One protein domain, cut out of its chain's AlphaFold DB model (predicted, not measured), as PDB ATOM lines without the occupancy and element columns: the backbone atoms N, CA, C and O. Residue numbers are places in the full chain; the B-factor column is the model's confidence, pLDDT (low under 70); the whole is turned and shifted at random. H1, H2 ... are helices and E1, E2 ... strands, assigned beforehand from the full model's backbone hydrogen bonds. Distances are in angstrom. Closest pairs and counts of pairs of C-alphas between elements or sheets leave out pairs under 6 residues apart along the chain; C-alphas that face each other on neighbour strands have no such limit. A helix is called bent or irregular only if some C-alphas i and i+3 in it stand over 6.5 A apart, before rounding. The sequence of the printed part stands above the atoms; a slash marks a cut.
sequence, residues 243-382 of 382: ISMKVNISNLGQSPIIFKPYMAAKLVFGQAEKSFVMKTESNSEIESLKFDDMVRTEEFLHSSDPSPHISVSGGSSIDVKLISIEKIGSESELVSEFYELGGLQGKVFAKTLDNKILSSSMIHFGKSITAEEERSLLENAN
ATOM      1  N   ILE A 243     -12.692 -24.910 -25.476       89.94
ATOM      2  CA  ILE A 243     -14.123 -24.654 -25.375       89.94
ATOM      3  C   ILE A 243     -14.337 -23.205 -24.992       89.94
ATOM      4  O   ILE A 243     -13.742 -22.710 -24.037       89.94
ATOM      5  N   SER A 244     -15.243 -22.556 -25.705       90.19
ATOM      6  CA  SER A 244     -15.729 -21.218 -25.415       90.19
ATOM      7  C   SER A 244     -17.212 -21.288 -25.066       90.19
ATOM      8  O   SER A 244     -18.002 -21.912 -25.770       90.19
ATOM      9  N   MET A 245     -17.618 -20.677 -23.958       89.75
ATOM     10  CA  MET A 245     -19.011 -20.593 -23.527       89.75
ATOM     11  C   MET A 245     -19.379 -19.144 -23.247       89.75
ATOM     12  O   MET A 245     -18.748 -18.477 -22.427       89.75
ATOM     13  N   LYS A 246     -20.457 -18.664 -23.869       88.62
ATOM     14  CA  LYS A 246     -21.066 -17.383 -23.494       88.62
ATOM     15  C   LYS A 246     -22.073 -17.627 -22.387       88.62
ATOM     16  O   LYS A 246     -22.999 -18.424 -22.545       88.62
ATOM     17  N   VAL A 247     -21.911 -16.940 -21.271       89.50
ATOM     18  CA  VAL A 247     -22.712 -17.120 -20.063       89.50
ATOM     19  C   VAL A 247     -23.314 -15.787 -19.653       89.50
ATOM     20  O   VAL A 247     -22.595 -14.820 -19.424       89.50
ATOM     21  N   ASN A 248     -24.634 -15.757 -19.511       89.25
ATOM     22  CA  ASN A 248     -25.343 -14.652 -18.890       89.25
ATOM     23  C   ASN A 248     -25.444 -14.913 -17.384       89.25
ATOM     24  O   ASN A 248     -25.972 -15.942 -16.948       89.25
ATOM     25  N   ILE A 249     -24.935 -13.980 -16.585       90.06
ATOM     26  CA  ILE A 249     -25.024 -14.023 -15.129       90.06
ATOM     27  C   ILE A 249     -25.910 -12.868 -14.687       90.06
ATOM     28  O   ILE A 249     -25.558 -11.703 -14.861       90.06
ATOM     29  N   SER A 250     -27.050 -13.186 -14.083       89.44
ATOM     30  CA  SER A 250     -27.998 -12.197 -13.569       89.44
ATOM     31  C   SER A 250     -28.141 -12.302 -12.060       89.44
ATOM     32  O   SER A 250     -28.010 -13.376 -11.477       89.44
ATOM     33  N   ASN A 251     -28.400 -11.178 -11.398       90.75
ATOM     34  CA  ASN A 251     -28.683 -11.122  -9.971       90.75
ATOM     35  C   ASN A 251     -30.020 -10.423  -9.749       90.75
ATOM     36  O   ASN A 251     -30.104  -9.200  -9.745       90.75
ATOM     37  N   LEU A 252     -31.068 -11.207  -9.504       88.25
ATOM     38  CA  LEU A 252     -32.416 -10.686  -9.249       88.25
ATOM     39  C   LEU A 252     -32.580 -10.108  -7.829       88.25
ATOM     40  O   LEU A 252     -33.655  -9.633  -7.467       88.25
ATOM     41  N   GLY A 253     -31.546 -10.213  -6.988       87.69
ATOM     42  CA  GLY A 253     -31.505  -9.639  -5.645       87.69
ATOM     43  C   GLY A 253     -31.096  -8.167  -5.654       87.69
ATOM     44  O   GLY A 253     -30.773  -7.620  -6.698       87.69
ATOM     45  N   GLN A 254     -31.072  -7.527  -4.484       86.25
ATOM     46  CA  GLN A 254     -30.682  -6.112  -4.350       86.25
ATOM     47  C   GLN A 254     -29.213  -5.944  -3.921       86.25
ATOM     48  O   GLN A 254     -28.595  -4.927  -4.219       86.25
ATOM     49  N   SER A 255     -28.626  -6.938  -3.247       87.75
ATOM     50  CA  SER A 255     -27.212  -6.919  -2.864       87.75
ATOM     51  C   SER A 255     -26.310  -7.445  -3.989       87.75
ATOM     52  O   SER A 255     -26.676  -8.446  -4.615       87.75
ATOM     53  N   PRO A 256     -25.121  -6.854  -4.216       88.25
ATOM     54  CA  PRO A 256     -24.170  -7.342  -5.209       88.25
ATOM     55  C   PRO A 256     -23.653  -8.743  -4.861       88.25
ATOM     56  O   PRO A 256     -23.699  -9.174  -3.706       88.25
ATOM     57  N   ILE A 257     -23.145  -9.447  -5.869       89.94
ATOM     58  CA  ILE A 257     -22.494 -10.747  -5.722       89.94
ATOM     59  C   ILE A 257     -21.191 -10.770  -6.513       89.94
ATOM     60  O   ILE A 257     -21.100 -10.183  -7.589       89.94
ATOM     61  N   ILE A 258     -20.177 -11.442  -5.968       88.81
ATOM     62  CA  ILE A 258     -18.867 -11.574  -6.603       88.81
ATOM     63  C   ILE A 258     -18.538 -13.056  -6.770       88.81
ATOM     64  O   ILE A 258     -18.656 -13.853  -5.828       88.81
ATOM     65  N   PHE A 259     -18.115 -13.413  -7.976       87.75
ATOM     66  CA  PHE A 259     -17.660 -14.740  -8.356       87.75
ATOM     67  C   PHE A 259     -16.141 -14.813  -8.384       87.75
ATOM     68  O   PHE A 259     -15.451 -13.833  -8.672       87.75
ATOM     69  N   LYS A 260     -15.629 -16.005  -8.083       86.62
ATOM     70  CA  LYS A 260     -14.208 -16.313  -8.193       86.62
ATOM     71  C   LYS A 260     -13.757 -16.296  -9.667       86.62
ATOM     72  O   LYS A 260     -14.571 -16.599 -10.536       86.62
ATOM     73  N   PRO A 261     -12.467 -16.007  -9.922       82.44
ATOM     74  CA  PRO A 261     -11.833 -15.957 -11.241       82.44
ATOM     75  C   PRO A 261     -12.134 -17.113 -12.187       82.44
ATOM     76  O   PRO A 261     -12.305 -16.909 -13.386       82.44
ATOM     77  N   TYR A 262     -12.163 -18.330 -11.650       88.44
ATOM     78  CA  TYR A 262     -12.287 -19.548 -12.433       88.44
ATOM     79  C   TYR A 262     -13.650 -20.186 -12.216       88.44
ATOM     80  O   TYR A 262     -14.135 -20.306 -11.085       88.44
ATOM     81  N   MET A 263     -14.239 -20.625 -13.321       91.38
ATOM     82  CA  MET A 263     -15.459 -21.421 -13.348       91.38
ATOM     83  C   MET A 263     -15.137 -22.829 -13.832       91.38
ATOM     84  O   MET A 263     -14.059 -23.072 -14.369       91.38
ATOM     85  N   ALA A 264     -16.060 -23.763 -13.642       91.94
ATOM     86  CA  ALA A 264     -15.965 -25.075 -14.266       91.94
ATOM     87  C   ALA A 264     -17.066 -25.220 -15.314       91.94
ATOM     88  O   ALA A 264     -18.209 -24.849 -15.053       91.94
ATOM     89  N   ALA A 265     -16.744 -25.765 -16.478       92.69
ATOM     90  CA  ALA A 265     -17.729 -26.230 -17.444       92.69
ATOM     91  C   ALA A 265     -17.724 -27.755 -17.460       92.69
ATOM     92  O   ALA A 265     -16.676 -28.373 -17.299       92.69
ATOM     93  N   LYS A 266     -18.889 -28.358 -17.657       93.62
ATOM     94  CA  LYS A 266     -19.036 -29.784 -17.922       93.62
ATOM     95  C   LYS A 266     -19.721 -29.945 -19.267       93.62
ATOM     96  O   LYS A 266     -20.799 -29.381 -19.462       93.62
ATOM     97  N   LEU A 267     -19.085 -30.696 -20.155       91.38
ATOM     98  CA  LEU A 267     -19.666 -31.172 -21.397       91.38
ATOM     99  C   LEU A 267     -20.108 -32.623 -21.234       91.38
ATOM    100  O   LEU A 267     -19.417 -33.409 -20.585       91.38
ATOM    101  N   VAL A 268     -21.249 -32.957 -21.822       89.88
ATOM    102  CA  VAL A 268     -21.769 -34.323 -21.919       89.88
ATOM    103  C   VAL A 268     -22.034 -34.613 -23.392       89.88
ATOM    104  O   VAL A 268     -22.691 -33.820 -24.068       89.88
ATOM    105  N   PHE A 269     -21.484 -35.718 -23.887       86.75
ATOM    106  CA  PHE A 269     -21.576 -36.157 -25.277       86.75
ATOM    107  C   PHE A 269     -21.672 -37.686 -25.301       86.75
ATOM    108  O   PHE A 269     -20.741 -38.397 -24.919       86.75
ATOM    109  N   GLY A 270     -22.844 -38.202 -25.672       82.69
ATOM    110  CA  GLY A 270     -23.156 -39.626 -25.550       82.69
ATOM    111  C   GLY A 270     -23.125 -40.084 -24.087       82.69
ATOM    112  O   GLY A 270     -23.797 -39.506 -23.235       82.69
ATOM    113  N   GLN A 271     -22.340 -41.124 -23.796       83.44
ATOM    114  CA  GLN A 271     -22.115 -41.617 -22.428       83.44
ATOM    115  C   GLN A 271     -20.893 -40.979 -21.746       83.44
ATOM    116  O   GLN A 271     -20.648 -41.226 -20.565       83.44
ATOM    117  N   ALA A 272     -20.121 -40.173 -22.479       85.81
ATOM    118  CA  ALA A 272     -18.916 -39.542 -21.975       85.81
ATOM    119  C   ALA A 272     -19.216 -38.161 -21.381       85.81
ATOM    120  O   ALA A 272     -20.116 -37.431 -21.810       85.81
ATOM    121  N   GLU A 273     -18.420 -37.790 -20.384       89.75
ATOM    122  CA  GLU A 273     -18.456 -36.468 -19.784       89.75
ATOM    123  C   GLU A 273     -17.047 -35.935 -19.578       89.75
ATOM    124  O   GLU A 273     -16.142 -36.660 -19.167       89.75
ATOM    125  N   LYS A 274     -16.876 -34.635 -19.815       90.38
ATOM    126  CA  LYS A 274     -15.602 -33.961 -19.587       90.38
ATOM    127  C   LYS A 274     -15.794 -32.630 -18.897       90.38
ATOM    128  O   LYS A 274     -16.704 -31.870 -19.221       90.38
ATOM    129  N   SER A 275     -14.933 -32.361 -17.925       91.62
ATOM    130  CA  SER A 275     -14.940 -31.111 -17.174       91.62
ATOM    131  C   SER A 275     -13.739 -30.256 -17.541       91.62
ATOM    132  O   SER A 275     -12.643 -30.772 -17.733       91.62
ATOM    133  N   PHE A 276     -13.953 -28.948 -17.598       91.00
ATOM    134  CA  PHE A 276     -12.957 -27.960 -17.982       91.00
ATOM    135  C   PHE A 276     -12.906 -26.854 -16.947       91.00
ATOM    136  O   PHE A 276     -13.945 -26.390 -16.468       91.00
ATOM    137  N   VAL A 277     -11.699 -26.392 -16.637       91.25
ATOM    138  CA  VAL A 277     -11.518 -25.130 -15.924       91.25
ATOM    139  C   VAL A 277     -11.606 -23.998 -16.938       91.25
ATOM    140  O   VAL A 277     -10.906 -23.995 -17.949       91.25
ATOM    141  N   MET A 278     -12.473 -23.036 -16.651       89.56
ATOM    142  CA  MET A 278     -12.789 -21.915 -17.521       89.56
ATOM    143  C   MET A 278     -12.271 -20.618 -16.909       89.56
ATOM    144  O   MET A 278     -12.518 -20.337 -15.730       89.56
ATOM    145  N   LYS A 279     -11.589 -19.813 -17.720       89.75
ATOM    146  CA  LYS A 279     -11.229 -18.429 -17.402       89.75
ATOM    147  C   LYS A 279     -12.165 -17.467 -18.123       89.75
ATOM    148  O   LYS A 279     -12.708 -17.800 -19.172       89.75
ATOM    149  N   THR A 280     -12.336 -16.277 -17.569       86.69
ATOM    150  CA  THR A 280     -13.033 -15.193 -18.259       86.69
ATOM    151  C   THR A 280     -12.098 -14.600 -19.299       86.69
ATOM    152  O   THR A 280     -10.945 -14.305 -18.987       86.69
ATOM    153  N   GLU A 281     -12.578 -14.428 -20.523       79.38
ATOM    154  CA  GLU A 281     -11.859 -13.654 -21.525       79.38
ATOM    155  C   GLU A 281     -11.896 -12.177 -21.116       79.38
ATOM    156  O   GLU A 281     -12.965 -11.570 -21.020       79.38
ATOM    157  N   SER A 282     -10.734 -11.595 -20.816       63.94
ATOM    158  CA  SER A 282     -10.626 -10.144 -20.729       63.94
ATOM    159  C   SER A 282     -10.524  -9.599 -22.145       63.94
ATOM    160  O   SER A 282      -9.621  -9.995 -22.877       63.94
ATOM    161  N   ASN A 283     -11.399  -8.662 -22.513       48.72
ATOM    162  CA  ASN A 283     -11.207  -7.814 -23.688       48.72
ATOM    163  C   ASN A 283      -9.987  -6.900 -23.458       48.72
ATOM    164  O   ASN A 283     -10.134  -5.702 -23.232       48.72
ATOM    165  N   SER A 284      -8.779  -7.453 -23.444       41.62
ATOM    166  CA  SER A 284      -7.599  -6.691 -23.817       41.62
ATOM    167  C   SER A 284      -7.643  -6.652 -25.334       41.62
ATOM    168  O   SER A 284      -7.426  -7.678 -25.979       41.62
ATOM    169  N   GLU A 285      -8.036  -5.509 -25.895       35.44
ATOM    170  CA  GLU A 285      -7.857  -5.241 -27.318       35.44
ATOM    171  C   GLU A 285      -6.413  -5.607 -27.664       35.44
ATOM    172  O   GLU A 285      -5.471  -4.992 -27.165       35.44
ATOM    173  N   ILE A 286      -6.238  -6.671 -28.447       41.25
ATOM    174  CA  ILE A 286      -4.952  -6.979 -29.055       41.25
ATOM    175  C   ILE A 286      -4.750  -5.845 -30.054       41.25
ATOM    176  O   ILE A 286      -5.285  -5.889 -31.165       41.25
ATOM    177  N   GLU A 287      -4.063  -4.778 -29.635       33.62
ATOM    178  CA  GLU A 287      -3.519  -3.805 -30.570       33.62
ATOM    179  C   GLU A 287      -2.741  -4.613 -31.601       33.62
ATOM    180  O   GLU A 287      -1.788  -5.319 -31.271       33.62
ATOM    181  N   SER A 288      -3.207  -4.581 -32.847       33.94
ATOM    182  CA  SER A 288      -2.559  -5.252 -33.961       33.94
ATOM    183  C   SER A 288      -1.208  -4.580 -34.201       33.94
ATOM    184  O   SER A 288      -1.082  -3.680 -35.038       33.94
ATOM    185  N   LEU A 289      -0.200  -4.970 -33.430       35.59
ATOM    186  CA  LEU A 289       1.171  -4.584 -33.677       35.59
ATOM    187  C   LEU A 289       1.604  -5.319 -34.939       35.59
ATOM    188  O   LEU A 289       1.620  -6.545 -35.019       35.59
ATOM    189  N   LYS A 290       1.878  -4.529 -35.979       35.00
ATOM    190  CA  LYS A 290       2.527  -5.007 -37.193       35.00
ATOM    191  C   LYS A 290       3.850  -5.636 -36.767       35.00
ATOM    192  O   LYS A 290       4.704  -4.933 -36.235       35.00
ATOM    193  N   PHE A 291       3.978  -6.941 -36.979       36.06
ATOM    194  CA  PHE A 291       5.221  -7.675 -36.790       36.06
ATOM    195  C   PHE A 291       6.277  -7.095 -37.734       36.06
ATOM    196  O   PHE A 291       6.224  -7.321 -38.940       36.06
ATOM    197  N   ASP A 292       7.188  -6.304 -37.176       38.22
ATOM    198  CA  ASP A 292       8.459  -5.960 -37.801       38.22
ATOM    199  C   ASP A 292       9.526  -6.804 -37.096       38.22
ATOM    200  O   ASP A 292       9.537  -6.898 -35.865       38.22
ATOM    201  N   ASP A 293      10.358  -7.476 -37.889       40.44
ATOM    202  CA  ASP A 293      11.356  -8.464 -37.476       40.44
ATOM    203  C   ASP A 293      12.235  -7.972 -36.311       40.44
ATOM    204  O   ASP A 293      13.253  -7.313 -36.513       40.44
ATOM    205  N   MET A 294      11.903  -8.347 -35.073       34.72
ATOM    206  CA  MET A 294      12.852  -8.350 -33.962       34.72
ATOM    207  C   MET A 294      12.507  -9.449 -32.961       34.72
ATOM    208  O   MET A 294      11.453  -9.449 -32.330       34.72
ATOM    209  N   VAL A 295      13.467 -10.353 -32.776       47.66
ATOM    210  CA  VAL A 295      13.538 -11.339 -31.696       47.66
ATOM    211  C   VAL A 295      13.192 -10.675 -30.358       47.66
ATOM    212  O   VAL A 295      13.996  -9.921 -29.807       47.66
ATOM    213  N   ARG A 296      12.001 -10.958 -29.823       38.12
ATOM    214  CA  ARG A 296      11.615 -10.623 -28.448       38.12
ATOM    215  C   ARG A 296      10.923 -11.811 -27.793       38.12
ATOM    216  O   ARG A 296       9.769 -12.123 -28.046       38.12
ATOM    217  N   THR A 297      11.668 -12.454 -26.908       42.41
ATOM    218  CA  THR A 297      11.294 -13.580 -26.041       42.41
ATOM    219  C   THR A 297      10.308 -13.219 -24.917       42.41
ATOM    220  O   THR A 297      10.224 -13.951 -23.936       42.41
ATOM    221  N   GLU A 298       9.562 -12.116 -25.018       37.84
ATOM    222  CA  GLU A 298       8.704 -11.624 -23.923       37.84
ATOM    223  C   GLU A 298       7.196 -11.848 -24.156       37.84
ATOM    224  O   GLU A 298       6.452 -11.923 -23.185       37.84
ATOM    225  N   GLU A 299       6.740 -12.084 -25.394       42.25
ATOM    226  CA  GLU A 299       5.318 -12.373 -25.700       42.25
ATOM    227  C   GLU A 299       4.954 -13.869 -25.677       42.25
ATOM    228  O   GLU A 299       3.787 -14.243 -25.781       42.25
ATOM    229  N   PHE A 300       5.925 -14.759 -25.451       37.53
ATOM    230  CA  PHE A 300       5.692 -16.210 -25.363       37.53
ATOM    231  C   PHE A 300       5.020 -16.662 -24.047       37.53
ATOM    232  O   PHE A 300       4.941 -17.858 -23.767       37.53
ATOM    233  N   LEU A 301       4.530 -15.729 -23.220       38.44
ATOM    234  CA  LEU A 301       3.998 -15.990 -21.878       38.44
ATOM    235  C   LEU A 301       2.569 -15.470 -21.640       38.44
ATOM    236  O   LEU A 301       2.229 -15.117 -20.513       38.44
ATOM    237  N   HIS A 302       1.660 -15.514 -22.616       39.19
ATOM    238  CA  HIS A 302       0.227 -15.369 -22.296       39.19
ATOM    239  C   HIS A 302      -0.386 -16.675 -21.766       39.19
ATOM    240  O   HIS A 302      -1.314 -17.246 -22.335       39.19
ATOM    241  N   SER A 303       0.110 -17.150 -20.623       41.00
ATOM    242  CA  SER A 303      -0.558 -18.191 -19.822       41.00
ATOM    243  C   SER A 303      -0.760 -17.807 -18.354       41.00
ATOM    244  O   SER A 303      -1.318 -18.600 -17.596       41.00
ATOM    245  N   SER A 304      -0.371 -16.594 -17.943       42.75
ATOM    246  CA  SER A 304      -0.358 -16.205 -16.525       42.75
ATOM    247  C   SER A 304      -1.129 -14.932 -16.170       42.75
ATOM    248  O   SER A 304      -1.058 -14.508 -15.018       42.75
ATOM    249  N   ASP A 305      -1.941 -14.374 -17.076       54.66
ATOM    250  CA  ASP A 305      -2.891 -13.338 -16.664       54.66
ATOM    251  C   ASP A 305      -3.980 -13.962 -15.773       54.66
ATOM    252  O   ASP A 305      -4.710 -14.865 -16.211       54.66
ATOM    253  N   PRO A 306      -4.088 -13.541 -14.499       62.09
ATOM    254  CA  PRO A 306      -5.088 -14.078 -13.598       62.09
ATOM    255  C   PRO A 306      -6.477 -13.704 -14.117       62.09
ATOM    256  O   PRO A 306      -6.764 -12.537 -14.379       62.09
ATOM    257  N   SER A 307      -7.364 -14.696 -14.232       72.88
ATOM    258  CA  SER A 307      -8.754 -14.444 -14.622       72.88
ATOM    259  C   SER A 307      -9.393 -13.436 -13.644       72.88
ATOM    260  O   SER A 307      -9.210 -13.560 -12.426       72.88
ATOM    261  N   PRO A 308     -10.112 -12.405 -14.115       81.31
ATOM    262  CA  PRO A 308     -10.678 -11.397 -13.227       81.31
ATOM    263  C   PRO A 308     -11.824 -11.966 -12.381       81.31
ATOM    264  O   PRO A 308     -12.550 -12.875 -12.788       81.31
ATOM    265  N   HIS A 309     -12.027 -11.392 -11.191       84.12
ATOM    266  CA  HIS A 309     -13.268 -11.613 -10.448       84.12
ATOM    267  C   HIS A 309     -14.433 -10.990 -11.212       84.12
ATOM    268  O   HIS A 309     -14.318  -9.893 -11.756       84.12
ATOM    269  N   ILE A 310     -15.583 -11.655 -11.178       86.19
ATOM    270  CA  ILE A 310     -16.787 -11.167 -11.841       86.19
ATOM    271  C   ILE A 310     -17.732 -10.610 -10.784       86.19
ATOM    272  O   ILE A 310     -18.159 -11.341  -9.889       86.19
ATOM    273  N   SER A 311     -18.071  -9.325 -10.878       88.12
ATOM    274  CA  SER A 311     -19.023  -8.670  -9.977       88.12
ATOM    275  C   SER A 311     -20.337  -8.386 -10.697       88.12
ATOM    276  O   SER A 311     -20.339  -7.811 -11.781       88.12
ATOM    277  N   VAL A 312     -21.456  -8.780 -10.085       88.50
ATOM    278  CA  VAL A 312     -22.808  -8.514 -10.594       88.50
ATOM    279  C   VAL A 312     -23.586  -7.723  -9.552       88.50
ATOM    280  O   VAL A 312     -23.841  -8.202  -8.440       88.50
ATOM    281  N   SER A 313     -23.981  -6.507  -9.919       89.06
ATOM    282  CA  SER A 313     -24.773  -5.626  -9.054       89.06
ATOM    283  C   SER A 313     -26.193  -6.174  -8.861       89.06
ATOM    284  O   SER A 313     -26.684  -6.961  -9.674       89.06
ATOM    285  N   GLY A 314     -26.873  -5.768  -7.788       88.62
ATOM    286  CA  GLY A 314     -28.280  -6.130  -7.581       88.62
ATOM    287  C   GLY A 314     -29.184  -5.612  -8.705       88.62
ATOM    288  O   GLY A 314     -29.016  -4.487  -9.164       88.62
ATOM    289  N   GLY A 315     -30.117  -6.441  -9.171       85.81
ATOM    290  CA  GLY A 315     -31.043  -6.136 -10.263       85.81
ATOM    291  C   GLY A 315     -30.411  -6.100 -11.657       85.81
ATOM    292  O   GLY A 315     -31.086  -5.699 -12.600       85.81
ATOM    293  N   SER A 316     -29.141  -6.492 -11.803       88.25
ATOM    294  CA  SER A 316     -28.403  -6.401 -13.070       88.25
ATOM    295  C   SER A 316     -28.029  -7.767 -13.643       88.25
ATOM    296  O   SER A 316     -28.051  -8.787 -12.946       88.25
ATOM    297  N   SER A 317     -27.673  -7.772 -14.924       88.56
ATOM    298  CA  SER A 317     -27.124  -8.920 -15.635       88.56
ATOM    299  C   SER A 317     -25.893  -8.513 -16.425       88.56
ATOM    300  O   SER A 317     -25.820  -7.388 -16.917       88.56
ATOM    301  N   ILE A 318     -24.963  -9.444 -16.577       88.69
ATOM    302  CA  ILE A 318     -23.773  -9.294 -17.409       88.69
ATOM    303  C   ILE A 318     -23.625 -10.519 -18.306       88.69
ATOM    304  O   ILE A 318     -23.963 -11.635 -17.903       88.69
ATOM    305  N   ASP A 319     -23.085 -10.304 -19.498       85.94
ATOM    306  CA  ASP A 319     -22.664 -11.377 -20.386       85.94
ATOM    307  C   ASP A 319     -21.155 -11.547 -20.277       85.94
ATOM    308  O   ASP A 319     -20.394 -10.580 -20.314       85.94
ATOM    309  N   VAL A 320     -20.731 -12.792 -20.111       88.94
ATOM    310  CA  VAL A 320     -19.335 -13.161 -19.915       88.94
ATOM    311  C   VAL A 320     -18.982 -14.244 -20.914       88.94
ATOM    312  O   VAL A 320     -19.721 -15.215 -21.080       88.94
ATOM    313  N   LYS A 321     -17.830 -14.096 -21.561       89.38
ATOM    314  CA  LYS A 321     -17.245 -15.141 -22.388       89.38
ATOM    315  C   LYS A 321     -16.211 -15.908 -21.571       89.38
ATOM    316  O   LYS A 321     -15.294 -15.326 -20.995       89.38
ATOM    317  N   LEU A 322     -16.424 -17.212 -21.461       90.06
ATOM    318  CA  LEU A 322     -15.580 -18.135 -20.720       90.06
ATOM    319  C   LEU A 322     -14.824 -19.018 -21.704       90.06
ATOM    320  O   LEU A 322     -15.457 -19.636 -22.550       90.06
ATOM    321  N   ILE A 323     -13.509 -19.136 -21.556       90.19
ATOM    322  CA  ILE A 323     -12.662 -19.981 -22.405       90.19
ATOM    323  C   ILE A 323     -11.964 -21.018 -21.526       90.19
ATOM    324  O   ILE A 323     -11.491 -20.689 -20.433       90.19
ATOM    325  N   SER A 324     -11.905 -22.272 -21.971       90.69
ATOM    326  CA  SER A 324     -11.184 -23.316 -21.250       90.69
ATOM    327  C   SER A 324      -9.689 -23.004 -21.209       90.69
ATOM    328  O   SER A 324      -9.093 -22.527 -22.172       90.69
ATOM    329  N   ILE A 325      -9.058 -23.257 -20.067       87.19
ATOM    330  CA  ILE A 325      -7.601 -23.105 -19.940       87.19
ATOM    331  C   ILE A 325      -6.904 -24.197 -20.756       87.19
ATOM    332  O   ILE A 325      -5.895 -23.957 -21.417       87.19
ATOM    333  N   GLU A 326      -7.491 -25.388 -20.726       86.81
ATOM    334  CA  GLU A 326      -6.985 -26.600 -21.346       86.81
ATOM    335  C   GLU A 326      -7.632 -26.821 -22.716       86.81
ATOM    336  O   GLU A 326      -8.787 -26.445 -22.945       86.81
ATOM    337  N   LYS A 327      -6.877 -27.451 -23.619       88.31
ATOM    338  CA  LYS A 327      -7.381 -27.942 -24.908       88.31
ATOM    339  C   LYS A 327      -8.347 -29.105 -24.679       88.31
ATOM    340  O   LYS A 327      -8.277 -29.786 -23.655       88.31
ATOM    341  N   ILE A 328      -9.209 -29.382 -25.653       86.44
ATOM    342  CA  ILE A 328     -10.106 -30.543 -25.591       86.44
ATOM    343  C   ILE A 328      -9.301 -31.849 -25.592       86.44
ATOM    344  O   ILE A 328      -9.703 -32.797 -24.927       86.44
ATOM    345  N   GLY A 329      -8.127 -31.899 -26.223       80.38
ATOM    346  CA  GLY A 329      -7.249 -33.070 -26.167       80.38
ATOM    347  C   GLY A 329      -7.832 -34.264 -26.924       80.38
ATOM    348  O   GLY A 329      -8.448 -34.081 -27.959       80.38
ATOM    349  N   SER A 330      -7.650 -35.487 -26.426       79.44
ATOM    350  CA  SER A 330      -7.964 -36.715 -27.179       79.44
ATOM    351  C   SER A 330      -9.441 -36.927 -27.531       79.44
ATOM    352  O   SER A 330      -9.720 -37.675 -28.460       79.44
ATOM    353  N   GLU A 331     -10.390 -36.307 -26.822       83.31
ATOM    354  CA  GLU A 331     -11.825 -36.425 -27.151       83.31
ATOM    355  C   GLU A 331     -12.313 -35.336 -28.120       83.31
ATOM    356  O   GLU A 331     -13.514 -35.183 -28.325       83.31
ATOM    357  N   SER A 332     -11.412 -34.544 -28.702       81.81
ATOM    358  CA  SER A 332     -11.766 -33.403 -29.549       81.81
ATOM    359  C   SER A 332     -12.556 -33.782 -30.800       81.81
ATOM    360  O   SER A 332     -13.467 -33.045 -31.171       81.81
ATOM    361  N   GLU A 333     -12.261 -34.930 -31.417       82.62
ATOM    362  CA  GLU A 333     -13.025 -35.450 -32.562       82.62
ATOM    363  C   GLU A 333     -14.472 -35.758 -32.154       82.62
ATOM    364  O   GLU A 333     -15.403 -35.193 -32.724       82.62
ATOM    365  N   LEU A 334     -14.662 -36.536 -31.083       84.44
ATOM    366  CA  LEU A 334     -15.988 -36.868 -30.545       84.44
ATOM    367  C   LEU A 334     -16.775 -35.614 -30.142       84.44
ATOM    368  O   LEU A 334     -17.955 -35.481 -30.458       84.44
ATOM    369  N   VAL A 335     -16.135 -34.661 -29.462       84.12
ATOM    370  CA  VAL A 335     -16.786 -33.402 -29.067       84.12
ATOM    371  C   VAL A 335     -17.219 -32.597 -30.297       84.12
ATOM    372  O   VAL A 335     -18.312 -32.025 -30.285       84.12
ATOM    373  N   SER A 336     -16.400 -32.563 -31.353       80.81
ATOM    374  CA  SER A 336     -16.739 -31.892 -32.613       80.81
ATOM    375  C   SER A 336     -17.936 -32.553 -33.297       80.81
ATOM    376  O   SER A 336     -18.881 -31.860 -33.665       80.81
ATOM    377  N   GLU A 337     -17.946 -33.881 -33.404       82.31
ATOM    378  CA  GLU A 337     -19.049 -34.638 -34.009       82.31
ATOM    379  C   GLU A 337     -20.368 -34.405 -33.265       82.31
ATOM    380  O   GLU A 337     -21.376 -34.033 -33.868       82.31
ATOM    381  N   PHE A 338     -20.368 -34.533 -31.934       83.12
ATOM    382  CA  PHE A 338     -21.572 -34.291 -31.134       83.12
ATOM    383  C   PHE A 338     -22.051 -32.837 -31.215       83.12
ATOM    384  O   PHE A 338     -23.256 -32.597 -31.109       83.12
ATOM    385  N   TYR A 339     -21.153 -31.869 -31.413       81.88
ATOM    386  CA  TYR A 339     -21.531 -30.470 -31.626       81.88
ATOM    387  C   TYR A 339     -22.174 -30.239 -32.996       81.88
ATOM    388  O   TYR A 339     -23.207 -29.572 -33.083       81.88
ATOM    389  N   GLU A 340     -21.577 -30.781 -34.062       76.75
ATOM    390  CA  GLU A 340     -22.106 -30.661 -35.424       76.75
ATOM    391  C   GLU A 340     -23.481 -31.299 -35.550       76.75
ATOM    392  O   GLU A 340     -24.380 -30.728 -36.174       76.75
ATOM    393  N   LEU A 341     -23.635 -32.457 -34.913       75.44
ATOM    394  CA  LEU A 341     -24.880 -33.192 -34.907       75.44
ATOM    395  C   LEU A 341     -25.882 -32.455 -34.025       75.44
ATOM    396  O   LEU A 341     -26.953 -32.151 -34.506       75.44
ATOM    397  N   GLY A 342     -25.524 -32.033 -32.815       73.62
ATOM    398  CA  GLY A 342     -26.429 -31.341 -31.884       73.62
ATOM    399  C   GLY A 342     -26.760 -32.120 -30.617       73.62
ATOM    400  O   GLY A 342     -27.709 -31.798 -29.901       73.62
ATOM    401  N   GLY A 343     -25.965 -33.150 -30.333       81.56
ATOM    402  CA  GLY A 343     -26.041 -33.954 -29.121       81.56
ATOM    403  C   GLY A 343     -25.137 -33.434 -28.005       81.56
ATOM    404  O   GLY A 343     -25.127 -34.012 -26.920       81.56
ATOM    405  N   LEU A 344     -24.366 -32.365 -28.241       85.81
ATOM    406  CA  LEU A 344     -23.458 -31.826 -27.237       85.81
ATOM    407  C   LEU A 344     -24.232 -31.034 -26.184       85.81
ATOM    408  O   LEU A 344     -24.863 -30.018 -26.471       85.81
ATOM    409  N   GLN A 345     -24.154 -31.476 -24.936       88.88
ATOM    410  CA  GLN A 345     -24.752 -30.781 -23.805       88.88
ATOM    411  C   GLN A 345     -23.679 -30.079 -22.979       88.88
ATOM    412  O   GLN A 345     -22.575 -30.592 -22.804       88.88
ATOM    413  N   GLY A 346     -24.013 -28.916 -22.425       89.38
ATOM    414  CA  GLY A 346     -23.095 -28.129 -21.611       89.38
ATOM    415  C   GLY A 346     -23.756 -27.502 -20.391       89.38
ATOM    416  O   GLY A 346     -24.918 -27.085 -20.416       89.38
ATOM    417  N   LYS A 347     -22.981 -27.408 -19.309       92.19
ATOM    418  CA  LYS A 347     -23.370 -26.762 -18.054       92.19
ATOM    419  C   LYS A 347     -22.177 -26.063 -17.413       92.19
ATOM    420  O   LYS A 347     -21.071 -26.594 -17.420       92.19
ATOM    421  N   VAL A 348     -22.414 -24.904 -16.803       93.12
ATOM    422  CA  VAL A 348     -21.388 -24.118 -16.102       93.12
ATOM    423  C   VAL A 348     -21.649 -24.106 -14.601       93.12
ATOM    424  O   VAL A 348     -22.791 -24.021 -14.143       93.12
ATOM    425  N   PHE A 349     -20.567 -24.169 -13.832       92.81
ATOM    426  CA  PHE A 349     -20.526 -24.061 -12.384       92.81
ATOM    427  C   PHE A 349     -19.704 -22.833 -11.995       92.81
ATOM    428  O   PHE A 349     -18.508 -22.745 -12.277       92.81
ATOM    429  N   ALA A 350     -20.349 -21.898 -11.307       91.25
ATOM    430  CA  ALA A 350     -19.737 -20.674 -10.817       91.25
ATOM    431  C   ALA A 350     -19.659 -20.713  -9.290       91.25
ATOM    432  O   ALA A 350     -20.628 -21.063  -8.614       91.25
ATOM    433  N   LYS A 351     -18.511 -20.331  -8.730       89.94
ATOM    434  CA  LYS A 351     -18.307 -20.284  -7.278       89.94
ATOM    435  C   LYS A 351     -18.255 -18.837  -6.806       89.94
ATOM    436  O   LYS A 351     -17.491 -18.038  -7.341       89.94
ATOM    437  N   THR A 352     -19.053 -18.495  -5.803       88.62
ATOM    438  CA  THR A 352     -19.029 -17.160  -5.186       88.62
ATOM    439  C   THR A 352     -17.816 -17.006  -4.263       88.62
ATOM    440  O   THR A 352     -17.186 -18.001  -3.877       88.62
ATOM    441  N   LEU A 353     -17.484 -15.769  -3.871       86.69
ATOM    442  CA  LEU A 353     -16.458 -15.514  -2.847       86.69
ATOM    443  C   LEU A 353     -16.735 -16.278  -1.541       86.69
ATOM    444  O   LEU A 353     -15.823 -16.896  -0.996       86.69
ATOM    445  N   ASP A 354     -18.006 -16.361  -1.139       85.56
ATOM    446  CA  ASP A 354     -18.474 -17.101   0.046       85.56
ATOM    447  C   ASP A 354     -18.483 -18.632  -0.136       85.56
ATOM    448  O   ASP A 354     -19.073 -19.364   0.656       85.56
ATOM    449  N   ASN A 355     -17.863 -19.144  -1.201       82.75
ATOM    450  CA  ASN A 355     -17.798 -20.560  -1.563       82.75
ATOM    451  C   ASN A 355     -19.141 -21.235  -1.895       82.75
ATOM    452  O   ASN A 355     -19.171 -22.459  -2.038       82.75
ATOM    453  N   LYS A 356     -20.228 -20.480  -2.099       87.75
ATOM    454  CA  LYS A 356     -21.483 -21.037  -2.622       87.75
ATOM    455  C   LYS A 356     -21.300 -21.397  -4.097       87.75
ATOM    456  O   LYS A 356     -20.819 -20.579  -4.880       87.75
ATOM    457  N   ILE A 357     -21.699 -22.607  -4.476       88.75
ATOM    458  CA  ILE A 357     -21.666 -23.067  -5.868       88.75
ATOM    459  C   ILE A 357     -23.033 -22.812  -6.497       88.75
ATOM    460  O   ILE A 357     -24.068 -23.187  -5.943       88.75
ATOM    461  N   LEU A 358     -23.026 -22.161  -7.651       89.44
ATOM    462  CA  LEU A 358     -24.169 -22.012  -8.536       89.44
ATOM    463  C   LEU A 358     -23.915 -22.825  -9.790       89.44
ATOM    464  O   LEU A 358     -22.779 -22.940 -10.242       89.44
ATOM    465  N   SER A 359     -24.978 -23.364 -10.361       90.88
ATOM    466  CA  SER A 359     -24.877 -24.180 -11.558       90.88
ATOM    467  C   SER A 359     -25.970 -23.783 -12.532       90.88
ATOM    468  O   SER A 359     -27.112 -23.620 -12.096       90.88
ATOM    469  N   SER A 360     -25.646 -23.675 -13.816       89.81
ATOM    470  CA  SER A 360     -26.655 -23.456 -14.849       89.81
ATOM    471  C   SER A 360     -27.549 -24.687 -15.037       89.81
ATOM    472  O   SER A 360     -27.268 -25.783 -14.529       89.81
ATOM    473  N   SER A 361     -28.631 -24.527 -15.796       86.12
ATOM    474  CA  SER A 361     -29.291 -25.669 -16.431       86.12
ATOM    475  C   SER A 361     -28.328 -26.363 -17.403       86.12
ATOM    476  O   SER A 361     -27.352 -25.763 -17.865       86.12
ATOM    477  N   MET A 362     -28.588 -27.643 -17.672       85.94
ATOM    478  CA  MET A 362     -27.953 -28.348 -18.782       85.94
ATOM    479  C   MET A 362     -28.614 -27.877 -20.076       85.94
ATOM    480  O   MET A 362     -29.843 -27.873 -20.162       85.94
ATOM    481  N   ILE A 363     -27.815 -27.455 -21.049       84.00
ATOM    482  CA  ILE A 363     -28.299 -26.909 -22.321       84.00
ATOM    483  C   ILE A 363     -27.732 -27.747 -23.457       84.00
ATOM    484  O   ILE A 363     -26.579 -28.157 -23.391       84.00
ATOM    485  N   HIS A 364     -28.557 -28.013 -24.467       83.06
ATOM    486  CA  HIS A 364     -28.155 -28.715 -25.683       83.06
ATOM    487  C   HIS A 364     -27.667 -27.700 -26.715       83.06
ATOM    488  O   HIS A 364     -28.289 -26.649 -26.890       83.06
ATOM    489  N   PHE A 365     -26.574 -28.021 -27.393       75.19
ATOM    490  CA  PHE A 365     -25.927 -27.174 -28.383       75.19
ATOM    491  C   PHE A 365     -25.786 -27.927 -29.709       75.19
ATOM    492  O   PHE A 365     -25.278 -29.044 -29.729       75.19
ATOM    493  N   GLY A 366     -26.208 -27.277 -30.799       63.66
ATOM    494  CA  GLY A 366     -26.004 -27.687 -32.194       63.66
ATOM    495  C   GLY A 366     -27.263 -27.540 -33.055       63.66
ATOM    496  O   GLY A 366     -28.229 -26.882 -32.652       63.66
ATOM    497  N   LYS A 367     -27.236 -28.088 -34.277       53.91
ATOM    498  CA  LYS A 367     -28.407 -28.113 -35.170       53.91
ATOM    499  C   LYS A 367     -29.372 -29.194 -34.671       53.91
ATOM    500  O   LYS A 367     -28.958 -30.201 -34.131       53.91
ATOM    501  N   SER A 368     -30.674 -28.966 -34.761       43.31
ATOM    502  CA  SER A 368     -31.679 -29.929 -34.292       43.31
ATOM    503  C   SER A 368     -31.526 -31.286 -34.999       43.31
ATOM    504  O   SER A 368     -31.676 -31.327 -36.218       43.31
ATOM    505  N   ILE A 369     -31.267 -32.356 -34.240       48.12
ATOM    506  CA  ILE A 369     -31.140 -33.738 -34.741       48.12
ATOM    507  C   ILE A 369     -32.510 -34.426 -34.790       48.12
ATOM    508  O   ILE A 369     -33.393 -34.138 -33.976       48.12
ATOM    509  N   THR A 370     -32.679 -35.370 -35.716       52.31
ATOM    510  CA  THR A 370     -33.801 -36.322 -35.722       52.31
ATOM    511  C   THR A 370     -33.517 -37.564 -34.855       52.31
ATOM    512  O   THR A 370     -32.383 -37.998 -34.700       52.31
ATOM    513  N   ALA A 371     -34.548 -38.203 -34.293       53.72
ATOM    514  CA  ALA A 371     -34.377 -39.345 -33.374       53.72
ATOM    515  C   ALA A 371     -33.689 -40.592 -33.991       53.72
ATOM    516  O   ALA A 371     -33.246 -41.480 -33.264       53.72
ATOM    517  N   GLU A 372     -33.622 -40.685 -35.321       53.66
ATOM    518  CA  GLU A 372     -32.935 -41.765 -36.043       53.66
ATOM    519  C   GLU A 372     -31.412 -41.586 -36.056       53.66
ATOM    520  O   GLU A 372     -30.677 -42.552 -35.860       53.66
ATOM    521  N   GLU A 373     -30.937 -40.349 -36.203       51.97
ATOM    522  CA  GLU A 373     -29.510 -40.005 -36.174       51.97
ATOM    523  C   GLU A 373     -28.936 -40.117 -34.752       51.97
ATOM    524  O   GLU A 373     -27.798 -40.529 -34.572       51.97
ATOM    525  N   GLU A 374     -29.739 -39.844 -33.719       49.72
ATOM    526  CA  GLU A 374     -29.338 -40.063 -32.322       49.72
ATOM    527  C   GLU A 374     -29.045 -41.549 -32.027       49.72
ATOM    528  O   GLU A 374     -28.102 -41.873 -31.304       49.72
ATOM    529  N   ARG A 375     -29.818 -42.472 -32.618       56.50
ATOM    530  CA  ARG A 375     -29.632 -43.919 -32.413       56.50
ATOM    531  C   ARG A 375     -28.377 -44.465 -33.081       56.50
ATOM    532  O   ARG A 375     -27.662 -45.231 -32.441       56.50
ATOM    533  N   SER A 376     -28.090 -44.070 -34.320       59.56
ATOM    534  CA  SER A 376     -26.902 -44.561 -35.035       59.56
ATOM    535  C   SER A 376     -25.595 -44.132 -34.356       59.56
ATOM    536  O   SER A 376     -24.611 -44.869 -34.372       59.56
ATOM    537  N   LEU A 377     -25.586 -42.977 -33.686       52.97
ATOM    538  CA  LEU A 377     -24.427 -42.477 -32.941       52.97
ATOM    539  C   LEU A 377     -24.191 -43.233 -31.633       52.97
ATOM    540  O   LEU A 377     -23.049 -43.515 -31.280       52.97
ATOM    541  N   LEU A 378     -25.263 -43.588 -30.922       59.81
ATOM    542  CA  LEU A 378     -25.169 -44.396 -29.704       59.81
ATOM    543  C   LEU A 378     -24.677 -45.822 -29.991       59.81
ATOM    544  O   LEU A 378     -24.064 -46.437 -29.121       59.81
ATOM    545  N   GLU A 379     -24.930 -46.339 -31.193       59.97
ATOM    546  CA  GLU A 379     -24.443 -47.649 -31.634       59.97
ATOM    547  C   GLU A 379     -22.960 -47.623 -32.029       59.97
ATOM    548  O   GLU A 379     -22.243 -48.559 -31.692       59.97
ATOM    549  N   ASN A 380     -22.484 -46.540 -32.657       43.47
ATOM    550  CA  ASN A 380     -21.083 -46.387 -33.080       43.47
ATOM    551  C   ASN A 380     -20.121 -45.954 -31.955       43.47
ATOM    552  O   ASN A 380     -18.908 -45.993 -32.145       43.47
ATOM    553  N   ALA A 381     -20.644 -45.509 -30.809       40.66
ATOM    554  CA  ALA A 381     -19.855 -45.102 -29.642       40.66
ATOM    555  C   ALA A 381     -19.527 -46.260 -28.671       40.66
ATOM    556  O   ALA A 381     -18.862 -46.022 -27.660       40.66
ATOM    557  N   ASN A 382     -19.997 -47.482 -28.958       37.47
ATOM    558  CA  ASN A 382     -19.620 -48.726 -28.268       37.47
ATOM    559  C   ASN A 382     -18.627 -49.523 -29.115       37.47
ATOM    560  O   ASN A 382     -17.800 -50.241 -28.506       37.47
TER     561      ASN A 382
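AT A GLANCE: This is residues 243 to 382 of the 382 residues of an uncharacterized protein of Grimontia indica (UniProt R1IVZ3). A strongly twisted sheet of seven strands makes the body: E3, E4 and E7 form one part, and E6 and E1 swing away from E4 at a large angle. Helix H1 covers one face of the sheet at one end, the short pair E2 and E5 lies at the other end, residues 284 to 302 stick out as a long loop, and helix H2 sits beyond H1, off the sheet. The 140 printed residues run E1 E2 E3 E4 E5 E6 H1 E7 E8 E9 H2; the sheet is branched at E7, its neighbour pairs antiparallel, and the class is mixed. The whole is loose, with a radius of gyration of the C-alphas of 18.7 A, and flat, spanning 53 by 51 by 23 A.

HOW THE PARTS SIT: E1, residues 243 to 251, is an edge strand, antiparallel to E6, residues 317 to 324; N 247 and O 320 are 2.8 A apart, within hydrogen-bond range. E2, residues 257 to 259, pairs antiparallel with E5, residues 310 to 312, with N 257 and O 312 at 2.9 A. E2 runs on into E3, residues 262 to 269, across a break of 2 residues, at 69 degrees. E3 and E4, residues 272 to 280, form a hairpin, with N 265 and O 276 at 2.9 A. On the other side of E4 is E6, at 117 degrees between directions, with N 279 and O 323 at 2.9 A. H1, residues 329 to 341, is on the sheet at a height of 8.6 A, over E3 and, only just, with 3 C-alphas, over E7, residues 344 to 351. It runs slantwise to the strands, at 56 degrees to E3 on the local plane; the closest C-alphas of H1 and E3 are those of Phe 338 and Phe 269, 6.1 A apart. It is irregular: C-alphas 330 and 333 are 7.5 A apart. E7 has E3 on one side, with N 266 and O 347 at 2.8 A. On its other side are E8, residues 357 to 359, a hairpin with E7, with N 350 and O 358 at 2.9 A, and E9, residues 363 to 365, with N 346 and O 363 at 2.8 A. H2, residues 371 to 380, is not on the sheet but is near H1. O i to N i+4 pairs are within hydrogen-bond range in 7 of 9 cases in H1 and 5 of 6 in H2.

IN THESE COORDINATES: E1 begins at C-alpha 243, (-14.123, -24.654, -25.375), and is 25.1 A long. E4 measures 25.3 A, E7 23.6 A, E3 23.0 A, E6 22.2 A, H1 19.7 A and H2 15.0 A. H2 ends at C-alpha 380, (-21.083, -46.387, -33.080).

THE WHOLE: The C-alphas farthest apart, those of Met 294 and Glu 372, are 56.7 A apart. The printed part has no cut; the link from E4 to E5, 29 residues, is long. Mean pLDDT of the printed part is 74.5, with residues 282 to 306 and 366 to 382 under 70.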